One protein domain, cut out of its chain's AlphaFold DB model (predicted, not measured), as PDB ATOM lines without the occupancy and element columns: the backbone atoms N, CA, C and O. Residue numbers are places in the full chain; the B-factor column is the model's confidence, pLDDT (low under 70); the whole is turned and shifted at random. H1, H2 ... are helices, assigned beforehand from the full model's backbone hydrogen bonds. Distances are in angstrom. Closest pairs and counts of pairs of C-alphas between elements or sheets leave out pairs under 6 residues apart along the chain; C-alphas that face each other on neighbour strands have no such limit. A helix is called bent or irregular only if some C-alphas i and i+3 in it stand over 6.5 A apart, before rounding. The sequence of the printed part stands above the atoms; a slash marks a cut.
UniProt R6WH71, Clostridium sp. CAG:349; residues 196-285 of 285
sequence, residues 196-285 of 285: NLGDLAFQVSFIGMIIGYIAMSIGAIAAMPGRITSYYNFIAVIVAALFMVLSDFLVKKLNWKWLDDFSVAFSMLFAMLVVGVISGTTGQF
ATOM      1  N   ASN A 196     103.971 109.744  62.864       70.25
ATOM      2  CA  ASN A 196     102.826 110.616  63.146       70.25
ATOM      3  C   ASN A 196     103.286 111.776  64.038       70.25
ATOM      4  O   ASN A 196     103.785 111.549  65.139       70.25
ATOM      5  N   LEU A 197     103.094 113.020  63.600       69.31
ATOM      6  CA  LEU A 197     103.547 114.199  64.340       69.31
ATOM      7  C   LEU A 197     102.834 114.338  65.697       69.31
ATOM      8  O   LEU A 197     103.422 114.836  66.653       69.31
ATOM      9  N   GLY A 198     101.594 113.849  65.800       66.06
ATOM     10  CA  GLY A 198     100.882 113.716  67.074       66.06
ATOM     11  C   GLY A 198     101.559 112.742  68.047       66.06
ATOM     12  O   GLY A 198     101.783 113.102  69.201       66.06
ATOM     13  N   ASP A 199     101.943 111.553  67.574       67.94
ATOM     14  CA  ASP A 199     102.654 110.559  68.393       67.94
ATOM     15  C   ASP A 199     104.048 111.070  68.773       67.94
ATOM     16  O   ASP A 199     104.465 110.941  69.922       67.94
ATOM     17  N   LEU A 200     104.736 111.739  67.840       73.12
ATOM     18  CA  LEU A 200     106.027 112.375  68.088       73.12
ATOM     19  C   LEU A 200     105.916 113.474  69.150       73.12
ATOM     20  O   LEU A 200     106.734 113.520  70.061       73.12
ATOM     21  N   ALA A 201     104.904 114.343  69.083       70.44
ATOM     22  CA  ALA A 201     104.705 115.401  70.074       70.44
ATOM     23  C   ALA A 201     104.426 114.833  71.477       70.44
ATOM     24  O   ALA A 201     104.956 115.341  72.474       70.44
ATOM     25  N   PHE A 202     103.639 113.757  71.562       71.06
ATOM     26  CA  PHE A 202     103.419 113.034  72.812       71.06
ATOM     27  C   PHE A 202     104.728 112.421  73.327       71.06
ATOM     28  O   PHE A 202     105.122 112.672  74.466       71.06
ATOM     29  N   GLN A 203     105.461 111.706  72.471       72.69
ATOM     30  CA  GLN A 203     106.726 111.068  72.822       72.69
ATOM     31  C   GLN A 203     107.785 112.084  73.277       72.69
ATOM     32  O   GLN A 203     108.438 111.874  74.296       72.69
ATOM     33  N   VAL A 204     107.917 113.215  72.581       76.00
ATOM     34  CA  VAL A 204     108.848 114.299  72.936       76.00
ATOM     35  C   VAL A 204     108.484 114.929  74.279       76.00
ATOM     36  O   VAL A 204     109.380 115.228  75.064       76.00
ATOM     37  N   SER A 205     107.193 115.073  74.597       76.69
ATOM     38  CA  SER A 205     106.756 115.576  75.910       76.69
ATOM     39  C   SER A 205     107.179 114.633  77.043       76.69
ATOM     40  O   SER A 205     107.672 115.080  78.080       76.69
ATOM     41  N   PHE A 206     107.059 113.319  76.826       70.69
ATOM     42  CA  PHE A 206     107.533 112.309  77.775       70.69
ATOM     43  C   PHE A 206     109.059 112.291  77.902       70.69
ATOM     44  O   PHE A 206     109.573 112.274  79.020       70.69
ATOM     45  N   ILE A 207     109.787 112.360  76.786       78.12
ATOM     46  CA  ILE A 207     111.255 112.451  76.788       78.12
ATOM     47  C   ILE A 207     111.715 113.712  77.531       78.12
ATOM     48  O   ILE A 207     112.635 113.637  78.340       78.12
ATOM     49  N   GLY A 208     111.047 114.850  77.326       78.75
ATOM     50  CA  GLY A 208     111.338 116.098  78.033       78.75
ATOM     51  C   GLY A 208     111.198 115.962  79.550       78.75
ATOM     52  O   GLY A 208     112.085 116.395  80.286       78.75
ATOM     53  N   MET A 209     110.142 115.289  80.025       76.88
ATOM     54  CA  MET A 209     109.989 114.980  81.452       76.88
ATOM     55  C   MET A 209     111.126 114.085  81.967       76.88
ATOM     56  O   MET A 209     111.698 114.378  83.015       76.88
ATOM     57  N   ILE A 210     111.501 113.033  81.228       75.88
ATOM     58  CA  ILE A 210     112.601 112.127  81.614       75.88
ATOM     59  C   ILE A 210     113.933 112.883  81.705       75.88
ATOM     60  O   ILE A 210     114.667 112.719  82.680       75.88
ATOM     61  N   ILE A 211     114.238 113.743  80.730       81.31
ATOM     62  CA  ILE A 211     115.446 114.581  80.751       81.31
ATOM     63  C   ILE A 211     115.424 115.517  81.963       81.31
ATOM     64  O   ILE A 211     116.445 115.655  82.635       81.31
ATOM     65  N   GLY A 212     114.266 116.100  82.291       76.94
ATOM     66  CA  GLY A 212     114.081 116.881  83.515       76.94
ATOM     67  C   GLY A 212     114.455 116.094  84.776       76.94
ATOM     68  O   GLY A 212     115.218 116.594  85.604       76.94
ATOM     69  N   TYR A 213     114.012 114.838  84.894       73.06
ATOM     70  CA  TYR A 213     114.384 113.964  86.017       73.06
ATOM     71  C   TYR A 213     115.881 113.649  86.064       73.06
ATOM     72  O   TYR A 213     116.478 113.661  87.143       73.06
ATOM     73  N   ILE A 214     116.508 113.387  84.916       79.38
ATOM     74  CA  ILE A 214     117.952 113.133  84.852       79.38
ATOM     75  C   ILE A 214     118.724 114.395  85.258       79.38
ATOM     76  O   ILE A 214     119.658 114.303  86.051       79.38
ATOM     77  N   ALA A 215     118.301 115.576  84.803       78.31
ATOM     78  CA  ALA A 215     118.911 116.848  85.186       78.31
ATOM     79  C   ALA A 215     118.787 117.116  86.695       78.31
ATOM     80  O   ALA A 215     119.780 117.465  87.336       78.31
ATOM     81  N   MET A 216     117.609 116.883  87.288       72.56
ATOM     82  CA  MET A 216     117.429 116.964  88.746       72.56
ATOM     83  C   MET A 216     118.315 115.958  89.491       72.56
ATOM     84  O   MET A 216     118.876 116.292  90.533       72.56
ATOM     85  N   SER A 217     118.481 114.750  88.948       74.31
ATOM     86  CA  SER A 217     119.347 113.716  89.530       74.31
ATOM     87  C   SER A 217     120.817 114.141  89.518       74.31
ATOM     88  O   SER A 217     121.501 114.025  90.530       74.31
ATOM     89  N   ILE A 218     121.297 114.698  88.403       75.38
ATOM     90  CA  ILE A 218     122.664 115.227  88.291       75.38
ATOM     91  C   ILE A 218     122.868 116.404  89.255       75.38
ATOM     92  O   ILE A 218     123.899 116.471  89.924       75.38
ATOM     93  N   GLY A 219     121.879 117.294  89.384       72.81
ATOM     94  CA  GLY A 219     121.912 118.392  90.352       72.81
ATOM     95  C   GLY A 219     122.025 117.910  91.803       72.81
ATOM     96  O   GLY A 219     122.812 118.460  92.570       72.81
ATOM     97  N   ALA A 220     121.306 116.845  92.171       69.81
ATOM     98  CA  ALA A 220     121.406 116.239  93.501       69.81
ATOM     99  C   ALA A 220     122.799 115.635  93.765       69.81
ATOM    100  O   ALA A 220     123.369 115.838  94.839       69.81
ATOM    101  N   ILE A 221     123.386 114.956  92.771       73.31
ATOM    102  CA  ILE A 221     124.750 114.401  92.852       73.31
ATOM    103  C   ILE A 221     125.791 115.519  93.006       73.31
ATOM    104  O   ILE A 221     126.716 115.387  93.806       73.31
ATOM    105  N   ALA A 222     125.634 116.625  92.275       69.56
ATOM    106  CA  ALA A 222     126.543 117.767  92.341       69.56
ATOM    107  C   ALA A 222     126.454 118.533  93.673       69.56
ATOM    108  O   ALA A 222     127.463 119.051  94.146       69.56
ATOM    109  N   ALA A 223     125.268 118.597  94.287       67.31
ATOM    110  CA  ALA A 223     125.055 119.299  95.553       67.31
ATOM    111  C   ALA A 223     125.655 118.563  96.765       67.31
ATOM    112  O   ALA A 223     126.119 119.208  97.703       67.31
ATOM    113  N   MET A 224     125.654 117.225  96.760       65.00
ATOM    114  CA  MET A 224     126.254 116.405  97.821       65.00
ATOM    115  C   MET A 224     126.975 115.185  97.228       65.00
ATOM    116  O   MET A 224     126.415 114.078  97.217       65.00
ATOM    117  N   PRO A 225     128.217 115.354  96.740       58.91
ATOM    118  CA  PRO A 225     128.997 114.245  96.207       58.91
ATOM    119  C   PRO A 225     129.384 113.275  97.335       58.91
ATOM    120  O   PRO A 225     129.989 113.669  98.328       58.91
ATOM    121  N   GLY A 226     129.027 111.994  97.186       62.97
ATOM    122  CA  GLY A 226     129.438 110.909  98.093       62.97
ATOM    123  C   GLY A 226     128.343 110.303  98.978       62.97
ATOM    124  O   GLY A 226     128.556 109.221  99.523       62.97
ATOM    125  N   ARG A 227     127.149 110.910  99.089       67.50
ATOM    126  CA  ARG A 227     125.989 110.231  99.702       67.50
ATOM    127  C   ARG A 227     125.263 109.391  98.658       67.50
ATOM    128  O   ARG A 227     124.864 109.887  97.610       67.50
ATOM    129  N   ILE A 228     125.040 108.121  98.987       67.56
ATOM    130  CA  ILE A 228     124.321 107.156  98.141       67.56
ATOM    131  C   ILE A 228     122.888 107.635  97.821       67.56
ATOM    132  O   ILE A 228     122.391 107.383  96.725       67.56
ATOM    133  N   THR A 229     122.269 108.421  98.710       66.12
ATOM    134  CA  THR A 229     120.935 109.020  98.523       66.12
ATOM    135  C   THR A 229     120.840 109.909  97.285       66.12
ATOM    136  O   THR A 229     119.828 109.880  96.586       66.12
ATOM    137  N   SER A 230     121.908 110.636  96.946       70.25
ATOM    138  CA  SER A 230     121.956 111.502  95.762       70.25
ATOM    139  C   SER A 230     121.864 110.709  94.450       70.25
ATOM    140  O   SER A 230     121.467 111.252  93.421       70.25
ATOM    141  N   TYR A 231     122.193 109.412  94.479       78.31
ATOM    142  CA  TYR A 231     122.181 108.534  93.308       78.31
ATOM    143  C   TYR A 231     120.863 107.771  93.127       78.31
ATOM    144  O   TYR A 231     120.674 107.169  92.074       78.31
ATOM    145  N   TYR A 232     119.932 107.797  94.088       77.50
ATOM    146  CA  TYR A 232     118.694 107.001  94.035       77.50
ATOM    147  C   TYR A 232     117.850 107.257  92.789       77.50
ATOM    148  O   TYR A 232     117.458 106.308  92.113       77.50
ATOM    149  N   ASN A 233     117.636 108.524  92.432       77.88
ATOM    150  CA  ASN A 233     116.865 108.873  91.240       77.88
ATOM    151  C   ASN A 233     117.565 108.405  89.954       77.88
ATOM    152  O   ASN A 233     116.916 107.892  89.045       77.88
ATOM    153  N   PHE A 234     118.896 108.500  89.899       80.75
ATOM    154  CA  PHE A 234     119.670 108.036  88.749       80.75
ATOM    155  C   PHE A 234     119.660 106.504  88.634       80.75
ATOM    156  O   PHE A 234     119.422 105.964  87.555       80.75
ATOM    157  N   ILE A 235     119.837 105.795  89.754       83.50
ATOM    158  CA  ILE A 235     119.752 104.331  89.825       83.50
ATOM    159  C   ILE A 235     118.358 103.863  89.393       83.50
ATOM    160  O   ILE A 235     118.266 102.953  88.573       83.50
ATOM    161  N   ALA A 236     117.286 104.506  89.866       82.44
ATOM    162  CA  ALA A 236     115.918 104.183  89.457       82.44
ATOM    163  C   ALA A 236     115.735 104.282  87.937       82.44
ATOM    164  O   ALA A 236     115.178 103.371  87.329       82.44
ATOM    165  N   VAL A 237     116.232 105.357  87.315       83.00
ATOM    166  CA  VAL A 237     116.135 105.557  85.860       83.00
ATOM    167  C   VAL A 237     116.885 104.463  85.101       83.00
ATOM    168  O   VAL A 237     116.336 103.891  84.158       83.00
ATOM    169  N   ILE A 238     118.106 104.122  85.522       86.81
ATOM    170  CA  ILE A 238     118.902 103.068  84.877       86.81
ATOM    171  C   ILE A 238     118.244 101.694  85.045       86.81
ATOM    172  O   ILE A 238     118.131 100.946  84.075       86.81
ATOM    173  N   VAL A 239     117.761 101.366  86.243       87.75
ATOM    174  CA  VAL A 239     117.076 100.094  86.517       87.75
ATOM    175  C   VAL A 239     115.780  99.988  85.713       87.75
ATOM    176  O   VAL A 239     115.531  98.947  85.104       87.75
ATOM    177  N   ALA A 240     114.986 101.060  85.645       85.44
ATOM    178  CA  ALA A 240     113.776 101.101  84.827       85.44
ATOM    179  C   ALA A 240     114.100 100.909  83.337       85.44
ATOM    180  O   ALA A 240     113.441 100.114  82.667       85.44
ATOM    181  N   ALA A 241     115.142 101.577  82.830       85.88
ATOM    182  CA  ALA A 241     115.585 101.447  81.443       85.88
ATOM    183  C   ALA A 241     116.067 100.024  81.118       85.88
ATOM    184  O   ALA A 241     115.681  99.461  80.094       85.88
ATOM    185  N   LEU A 242     116.854  99.407  82.003       88.94
ATOM    186  CA  LEU A 242     117.307  98.023  81.843       88.94
ATOM    187  C   LEU A 242     116.140  97.033  81.883       88.94
ATOM    188  O   LEU A 242     116.096  96.116  81.066       88.94
ATOM    189  N   PHE A 243     115.175  97.229  82.786       88.00
ATOM    190  CA  PHE A 243     113.976  96.393  82.851       88.00
ATOM    191  C   PHE A 243     113.122  96.526  81.585       88.00
ATOM    192  O   PHE A 243     112.599  95.531  81.089       88.00
ATOM    193  N   MET A 244     113.007  97.738  81.041       85.56
ATOM    194  CA  MET A 244     112.340  98.002  79.764       85.56
ATOM    195  C   MET A 244     113.022  97.263  78.613       85.56
ATOM    196  O   MET A 244     112.358  96.526  77.892       85.56
ATOM    197  N   VAL A 245     114.349  97.371  78.488       87.81
ATOM    198  CA  VAL A 245     115.129  96.650  77.464       87.81
ATOM    199  C   VAL A 245     114.991  95.133  77.623       87.81
ATOM    200  O   VAL A 245     114.830  94.415  76.634       87.81
ATOM    201  N   LEU A 246     115.017  94.638  78.862       87.44
ATOM    202  CA  LEU A 246     114.803  93.229  79.172       87.44
ATOM    203  C   LEU A 246     113.393  92.785  78.765       87.44
ATOM    204  O   LEU A 246     113.240  91.762  78.103       87.44
ATOM    205  N   SER A 247     112.371  93.563  79.110       83.69
ATOM    206  CA  SER A 247     110.980  93.269  78.764       83.69
ATOM    207  C   SER A 247     110.777  93.250  77.253       83.69
ATOM    208  O   SER A 247     110.197  92.300  76.735       83.69
ATOM    209  N   ASP A 248     111.358  94.209  76.531       83.88
ATOM    210  CA  ASP A 248     111.382  94.245  75.067       83.88
ATOM    211  C   ASP A 248     112.034  92.993  74.469       83.88
ATOM    212  O   ASP A 248     111.528  92.404  73.508       83.88
ATOM    213  N   PHE A 249     113.155  92.558  75.045       85.94
ATOM    214  CA  PHE A 249     113.841  91.337  74.637       85.94
ATOM    215  C   PHE A 249     112.986  90.088  74.897       85.94
ATOM    216  O   PHE A 249     112.910  89.209  74.036       85.94
ATOM    217  N   LEU A 250     112.290  90.019  76.036       84.31
ATOM    218  CA  LEU A 250     111.358  88.936  76.367       84.31
ATOM    219  C   LEU A 250     110.147  88.929  75.419       84.31
ATOM    220  O   LEU A 250     109.759  87.875  74.915       84.31
ATOM    221  N   VAL A 251     109.577  90.088  75.098       83.88
ATOM    222  CA  VAL A 251     108.460  90.191  74.147       83.88
ATOM    223  C   VAL A 251     108.902  89.731  72.754       83.88
ATOM    224  O   VAL A 251     108.234  88.893  72.144       83.88
ATOM    225  N   LYS A 252     110.054  90.212  72.267       82.62
ATOM    226  CA  LYS A 252     110.547  89.939  70.905       82.62
ATOM    227  C   LYS A 252     111.085  88.516  70.726       82.62
ATOM    228  O   LYS A 252     110.851  87.912  69.683       82.62
ATOM    229  N   LYS A 253     111.797  87.971  71.719       80.19
ATOM    230  CA  LYS A 253     112.481  86.669  71.609       80.19
ATOM    231  C   LYS A 253     111.686  85.508  72.212       80.19
ATOM    232  O   LYS A 253     111.767  84.398  71.695       80.19
ATOM    233  N   LEU A 254     110.907  85.753  73.270       77.75
ATOM    234  CA  LEU A 254     110.080  84.740  73.948       77.75
ATOM    235  C   LEU A 254     108.584  84.844  73.593       77.75
ATOM    236  O   LEU A 254     107.796  84.029  74.066       77.75
ATOM    237  N   ASN A 255     108.177  85.790  72.731       76.75
ATOM    238  CA  ASN A 255     106.780  86.006  72.313       76.75
ATOM    239  C   ASN A 255     105.810  86.268  73.482       76.75
ATOM    240  O   ASN A 255     104.607  86.006  73.390       76.75
ATOM    241  N   TRP A 256     106.303  86.812  74.595       77.00
ATOM    242  CA  TRP A 256     105.482  87.133  75.764       77.00
ATOM    243  C   TRP A 256     104.702  88.435  75.560       77.00
ATOM    244  O   TRP A 256     104.957  89.435  76.215       77.00
ATOM    245  N   LYS A 257     103.712  88.408  74.660       73.12
ATOM    246  CA  LYS A 257     102.904  89.579  74.264       73.12
ATOM    247  C   LYS A 257     102.170  90.260  75.418       73.12
ATOM    248  O   LYS A 257     101.882  91.441  75.328       73.12
ATOM    249  N   TRP A 258     101.881  89.532  76.497       75.50
ATOM    250  CA  TRP A 258     101.267  90.123  77.682       75.50
ATOM    251  C   TRP A 258     102.191  91.152  78.345       75.50
ATOM    252  O   TRP A 258     101.704  92.154  78.842       75.50
ATOM    253  N   LEU A 259     103.513  90.954  78.309       73.69
ATOM    254  CA  LEU A 259     104.469  91.850  78.957       73.69
ATOM    255  C   LEU A 259     104.544  93.227  78.278       73.69
ATOM    256  O   LEU A 259     104.924  94.184  78.936       73.69
ATOM    257  N   ASP A 260     104.141  93.345  77.012       72.25
ATOM    258  CA  ASP A 260     104.162  94.606  76.257       72.25
ATOM    259  C   ASP A 260     103.237  95.656  76.898       72.25
ATOM    260  O   ASP A 260     103.662  96.755  77.254       72.25
ATOM    261  N   ASP A 261     102.004  95.246  77.211       69.75
ATOM    262  CA  ASP A 261     101.009  96.090  77.886       69.75
ATOM    263  C   ASP A 261     101.400  96.428  79.341       69.75
ATOM    264  O   ASP A 261     100.869  97.370  79.937       69.75
ATOM    265  N   PHE A 262     102.324  95.666  79.940       72.38
ATOM    266  CA  PHE A 262     102.659  95.747  81.367       72.38
ATOM    267  C   PHE A 262     104.083  96.240  81.671       72.38
ATOM    268  O   PHE A 262     104.374  96.588  82.820       72.38
ATOM    269  N   SER A 263     104.958  96.312  80.667       75.94
ATOM    270  CA  SER A 263     106.385  96.634  80.800       75.94
ATOM    271  C   SER A 263     106.613  97.979  81.500       75.94
ATOM    272  O   SER A 263     107.440  98.088  82.408       75.94
ATOM    273  N   VAL A 264     105.803  98.996  81.172       74.50
ATOM    274  CA  VAL A 264     105.888 100.335  81.785       74.50
ATOM    275  C   VAL A 264     105.606 100.278  83.287       74.50
ATOM    276  O   VAL A 264     106.407 100.764  84.081       74.50
ATOM    277  N   ALA A 265     104.500  99.653  83.697       70.19
ATOM    278  CA  ALA A 265     104.121  99.588  85.107       70.19
ATOM    279  C   ALA A 265     105.115  98.743  85.920       70.19
ATOM    280  O   ALA A 265     105.538  99.160  86.999       70.19
ATOM    281  N   PHE A 266     105.546  97.594  85.389       79.44
ATOM    282  CA  PHE A 266     106.529  96.751  86.068       79.44
ATOM    283  C   PHE A 266     107.902  97.414  86.180       79.44
ATOM    284  O   PHE A 266     108.512  97.323  87.243       79.44
ATOM    285  N   SER A 267     108.365  98.126  85.147       81.69
ATOM    286  CA  SER A 267     109.648  98.842  85.207       81.69
ATOM    287  C   SER A 267     109.664  99.894  86.317       81.69
ATOM    288  O   SER A 267     110.643  99.990  87.056       81.69
ATOM    289  N   MET A 268     108.556 100.620  86.497       78.50
ATOM    290  CA  MET A 268     108.401 101.597  87.573       78.50
ATOM    291  C   MET A 268     108.440 100.932  88.955       78.50
ATOM    292  O   MET A 268     109.185 101.375  89.830       78.50
ATOM    293  N   LEU A 269     107.678  99.852  89.149       78.56
ATOM    294  CA  LEU A 269     107.635  99.129  90.425       78.56
ATOM    295  C   LEU A 269     108.981  98.492  90.772       78.56
ATOM    296  O   LEU A 269     109.425  98.567  91.916       78.56
ATOM    297  N   PHE A 270     109.647  97.892  89.787       83.62
ATOM    298  CA  PHE A 270     110.939  97.245  89.979       83.62
ATOM    299  C   PHE A 270     112.032  98.268  90.306       83.62
ATOM    300  O   PHE A 270     112.822  98.046  91.220       83.62
ATOM    301  N   ALA A 271     112.035  99.422  89.633       83.19
ATOM    302  CA  ALA A 271     112.949 100.516  89.947       83.19
ATOM    303  C   ALA A 271     112.757 101.040  91.378       83.19
ATOM    304  O   ALA A 271     113.733 101.180  92.117       83.19
ATOM    305  N   MET A 272     111.506 101.267  91.798       78.19
ATOM    306  CA  MET A 272     111.198 101.689  93.170       78.19
ATOM    307  C   MET A 272     111.596 100.631  94.205       78.19
ATOM    308  O   MET A 272     112.140 100.980  95.250       78.19
ATOM    309  N   LEU A 273     111.377  99.346  93.913       83.12
ATOM    310  CA  LEU A 273     111.765  98.247  94.796       83.12
ATOM    311  C   LEU A 273     113.283  98.184  94.970       83.12
ATOM    312  O   LEU A 273     113.760  98.110  96.099       83.12
ATOM    313  N   VAL A 274     114.046  98.257  93.877       85.56
ATOM    314  CA  VAL A 274     115.515  98.223  93.931       85.56
ATOM    315  C   VAL A 274     116.057  99.397  94.744       85.56
ATOM    316  O   VAL A 274     116.887  99.191  95.628       85.56
ATOM    317  N   VAL A 275     115.552 100.613  94.516       81.81
ATOM    318  CA  VAL A 275     115.951 101.784  95.313       81.81
ATOM    319  C   VAL A 275     115.552 101.630  96.780       81.81
ATOM    320  O   VAL A 275     116.363 101.916  97.659       81.81
ATOM    321  N   GLY A 276     114.349 101.125  97.061       78.81
ATOM    322  CA  GLY A 276     113.885 100.871  98.425       78.81
ATOM    323  C   GLY A 276     114.768  99.872  99.178       78.81
ATOM    324  O   GLY A 276     115.116 100.110 100.333       78.81
ATOM    325  N   VAL A 277     115.204  98.795  98.517       83.56
ATOM    326  CA  VAL A 277     116.138  97.816  99.095       83.56
ATOM    327  C   VAL A 277     117.495  98.459  99.384       83.56
ATOM    328  O   VAL A 277     118.015  98.308 100.488       83.56
ATOM    329  N   ILE A 278     118.046  99.229  98.440       82.19
ATOM    330  CA  ILE A 278     119.320  99.938  98.642       82.19
ATOM    331  C   ILE A 278     119.209 100.900  99.836       82.19
ATOM    332  O   ILE A 278     120.084 100.902 100.707       82.19
ATOM    333  N   SER A 279     118.105 101.644  99.931       74.94
ATOM    334  CA  SER A 279     117.830 102.542 101.055       74.94
ATOM    335  C   SER A 279     117.739 101.803 102.391       74.94
ATOM    336  O   SER A 279     118.334 102.238 103.376       74.94
ATOM    337  N   GLY A 280     117.061 100.654 102.429       70.25
ATOM    338  CA  GLY A 280     116.944  99.836 103.639       70.25
ATOM    339  C   GLY A 280     118.279  99.243 104.102       70.25
ATOM    340  O   GLY A 280     118.543  99.178 105.299       70.25
ATOM    341  N   THR A 281     119.157  98.859 103.170       68.88
ATOM    342  CA  THR A 281     120.481  98.292 103.498       68.88
ATOM    343  C   THR A 281     121.514  99.325 103.956       68.88
ATOM    344  O   THR A 281     122.479  98.962 104.622       68.88
ATOM    345  N   THR A 282     121.319 100.608 103.638       61.22
ATOM    346  CA  THR A 282     122.231 101.704 104.021       61.22
ATOM    347  C   THR A 282     121.838 102.406 105.327       61.22
ATOM    348  O   THR A 282     122.539 103.321 105.757       61.22
ATOM    349  N   GLY A 283     120.762 101.966 105.993       48.25
ATOM    350  CA  GLY A 283     120.396 102.411 107.343       48.25
ATOM    351  C   GLY A 283     119.974 103.880 107.455       48.25
ATOM    352  O   GLY A 283     120.029 104.437 108.545       48.25
ATOM    353  N   GLN A 284     119.576 104.519 106.351       48.91
ATOM    354  CA  GLN A 284     119.120 105.912 106.346       48.91
ATOM    355  C   GLN A 284     117.593 105.949 106.235       48.91
ATOM    356  O   GLN A 284     117.048 106.076 105.138       48.91
ATOM    357  N   PHE A 285     116.930 105.782 107.380       41.25
ATOM    358  CA  PHE A 285     115.566 106.261 107.610       41.25
ATOM    359  C   PHE A 285     115.636 107.568 108.398       41.25
ATOM    360  O   PHE A 285     116.498 107.648 109.304       41.25
TER     361      PHE A 285
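Overview. This is residues 196 to 285 of the 285 residues of a protein of Clostridium sp. CAG:349 (UniProt R6WH71). Three long helices fold back and forth in a zigzag: H2 and H3 pack side by side as a hairpin, while H1 splays away from H2 as the other arm of a V, joined to it at the end near their link. Residues 196 to 209, of which 197 to 209 belong to H1, stick out free, and the V is open there. The printed part has 90 residues with three named helices in the order H1, H2, H3 and no named strand; the class is all helix. It is loose, with a radius of gyration of the C-alphas of 15.6 A, and spans 41 by 31 by 18 A.

Arrangement. H1, residues 197 to 223, touches H2, residues 228 to 254, with residues 213 to 221 alone, and H2 touches H1 with residues 230 to 237 alone. Their closest C-alphas, of Ile 221 and Ser 230, are 5.0 A apart. This helical hairpin runs opposite ways at a tilt of 36 degrees, only just steep. H2 and H3, residues 258 to 281, touch and form a second helical hairpin, opposite ways at a shallow tilt of 30 degrees; their closest C-alphas, of Ala 240 and Ser 267, are 4.7 A apart. H1 and H3 are apart. Every O i to N i+4 pair is within hydrogen-bond range in H1, against 20 of 23 in H2 and 17 of 20 in H3.

Along the chain. H1 starts at C-alpha 197 (103.547, 114.199, 64.340) and is 38.2 A long. H2 is 35.9 A long, has a kink of 34 degrees near residue 235, and is irregular, with C-alphas 230 and 233 7.3 A apart. H3 is 33.2 A long and ends at C-alpha 281 (120.481, 98.292, 103.498); it has a kink of 50 degrees near residue 265 and is irregular, with C-alphas 261 and 264 7.6 A apart.

Size, cuts and confidence. The two C-alphas farthest apart, of Asn 196 and Gly 283, are 48.3 A apart. The printed part has no cut, and both links are tight. The mean pLDDT of the printed part is 75.7; it is under 70 at residues 197 to 199, 220, 222 to 229, 261 and 281 to 285.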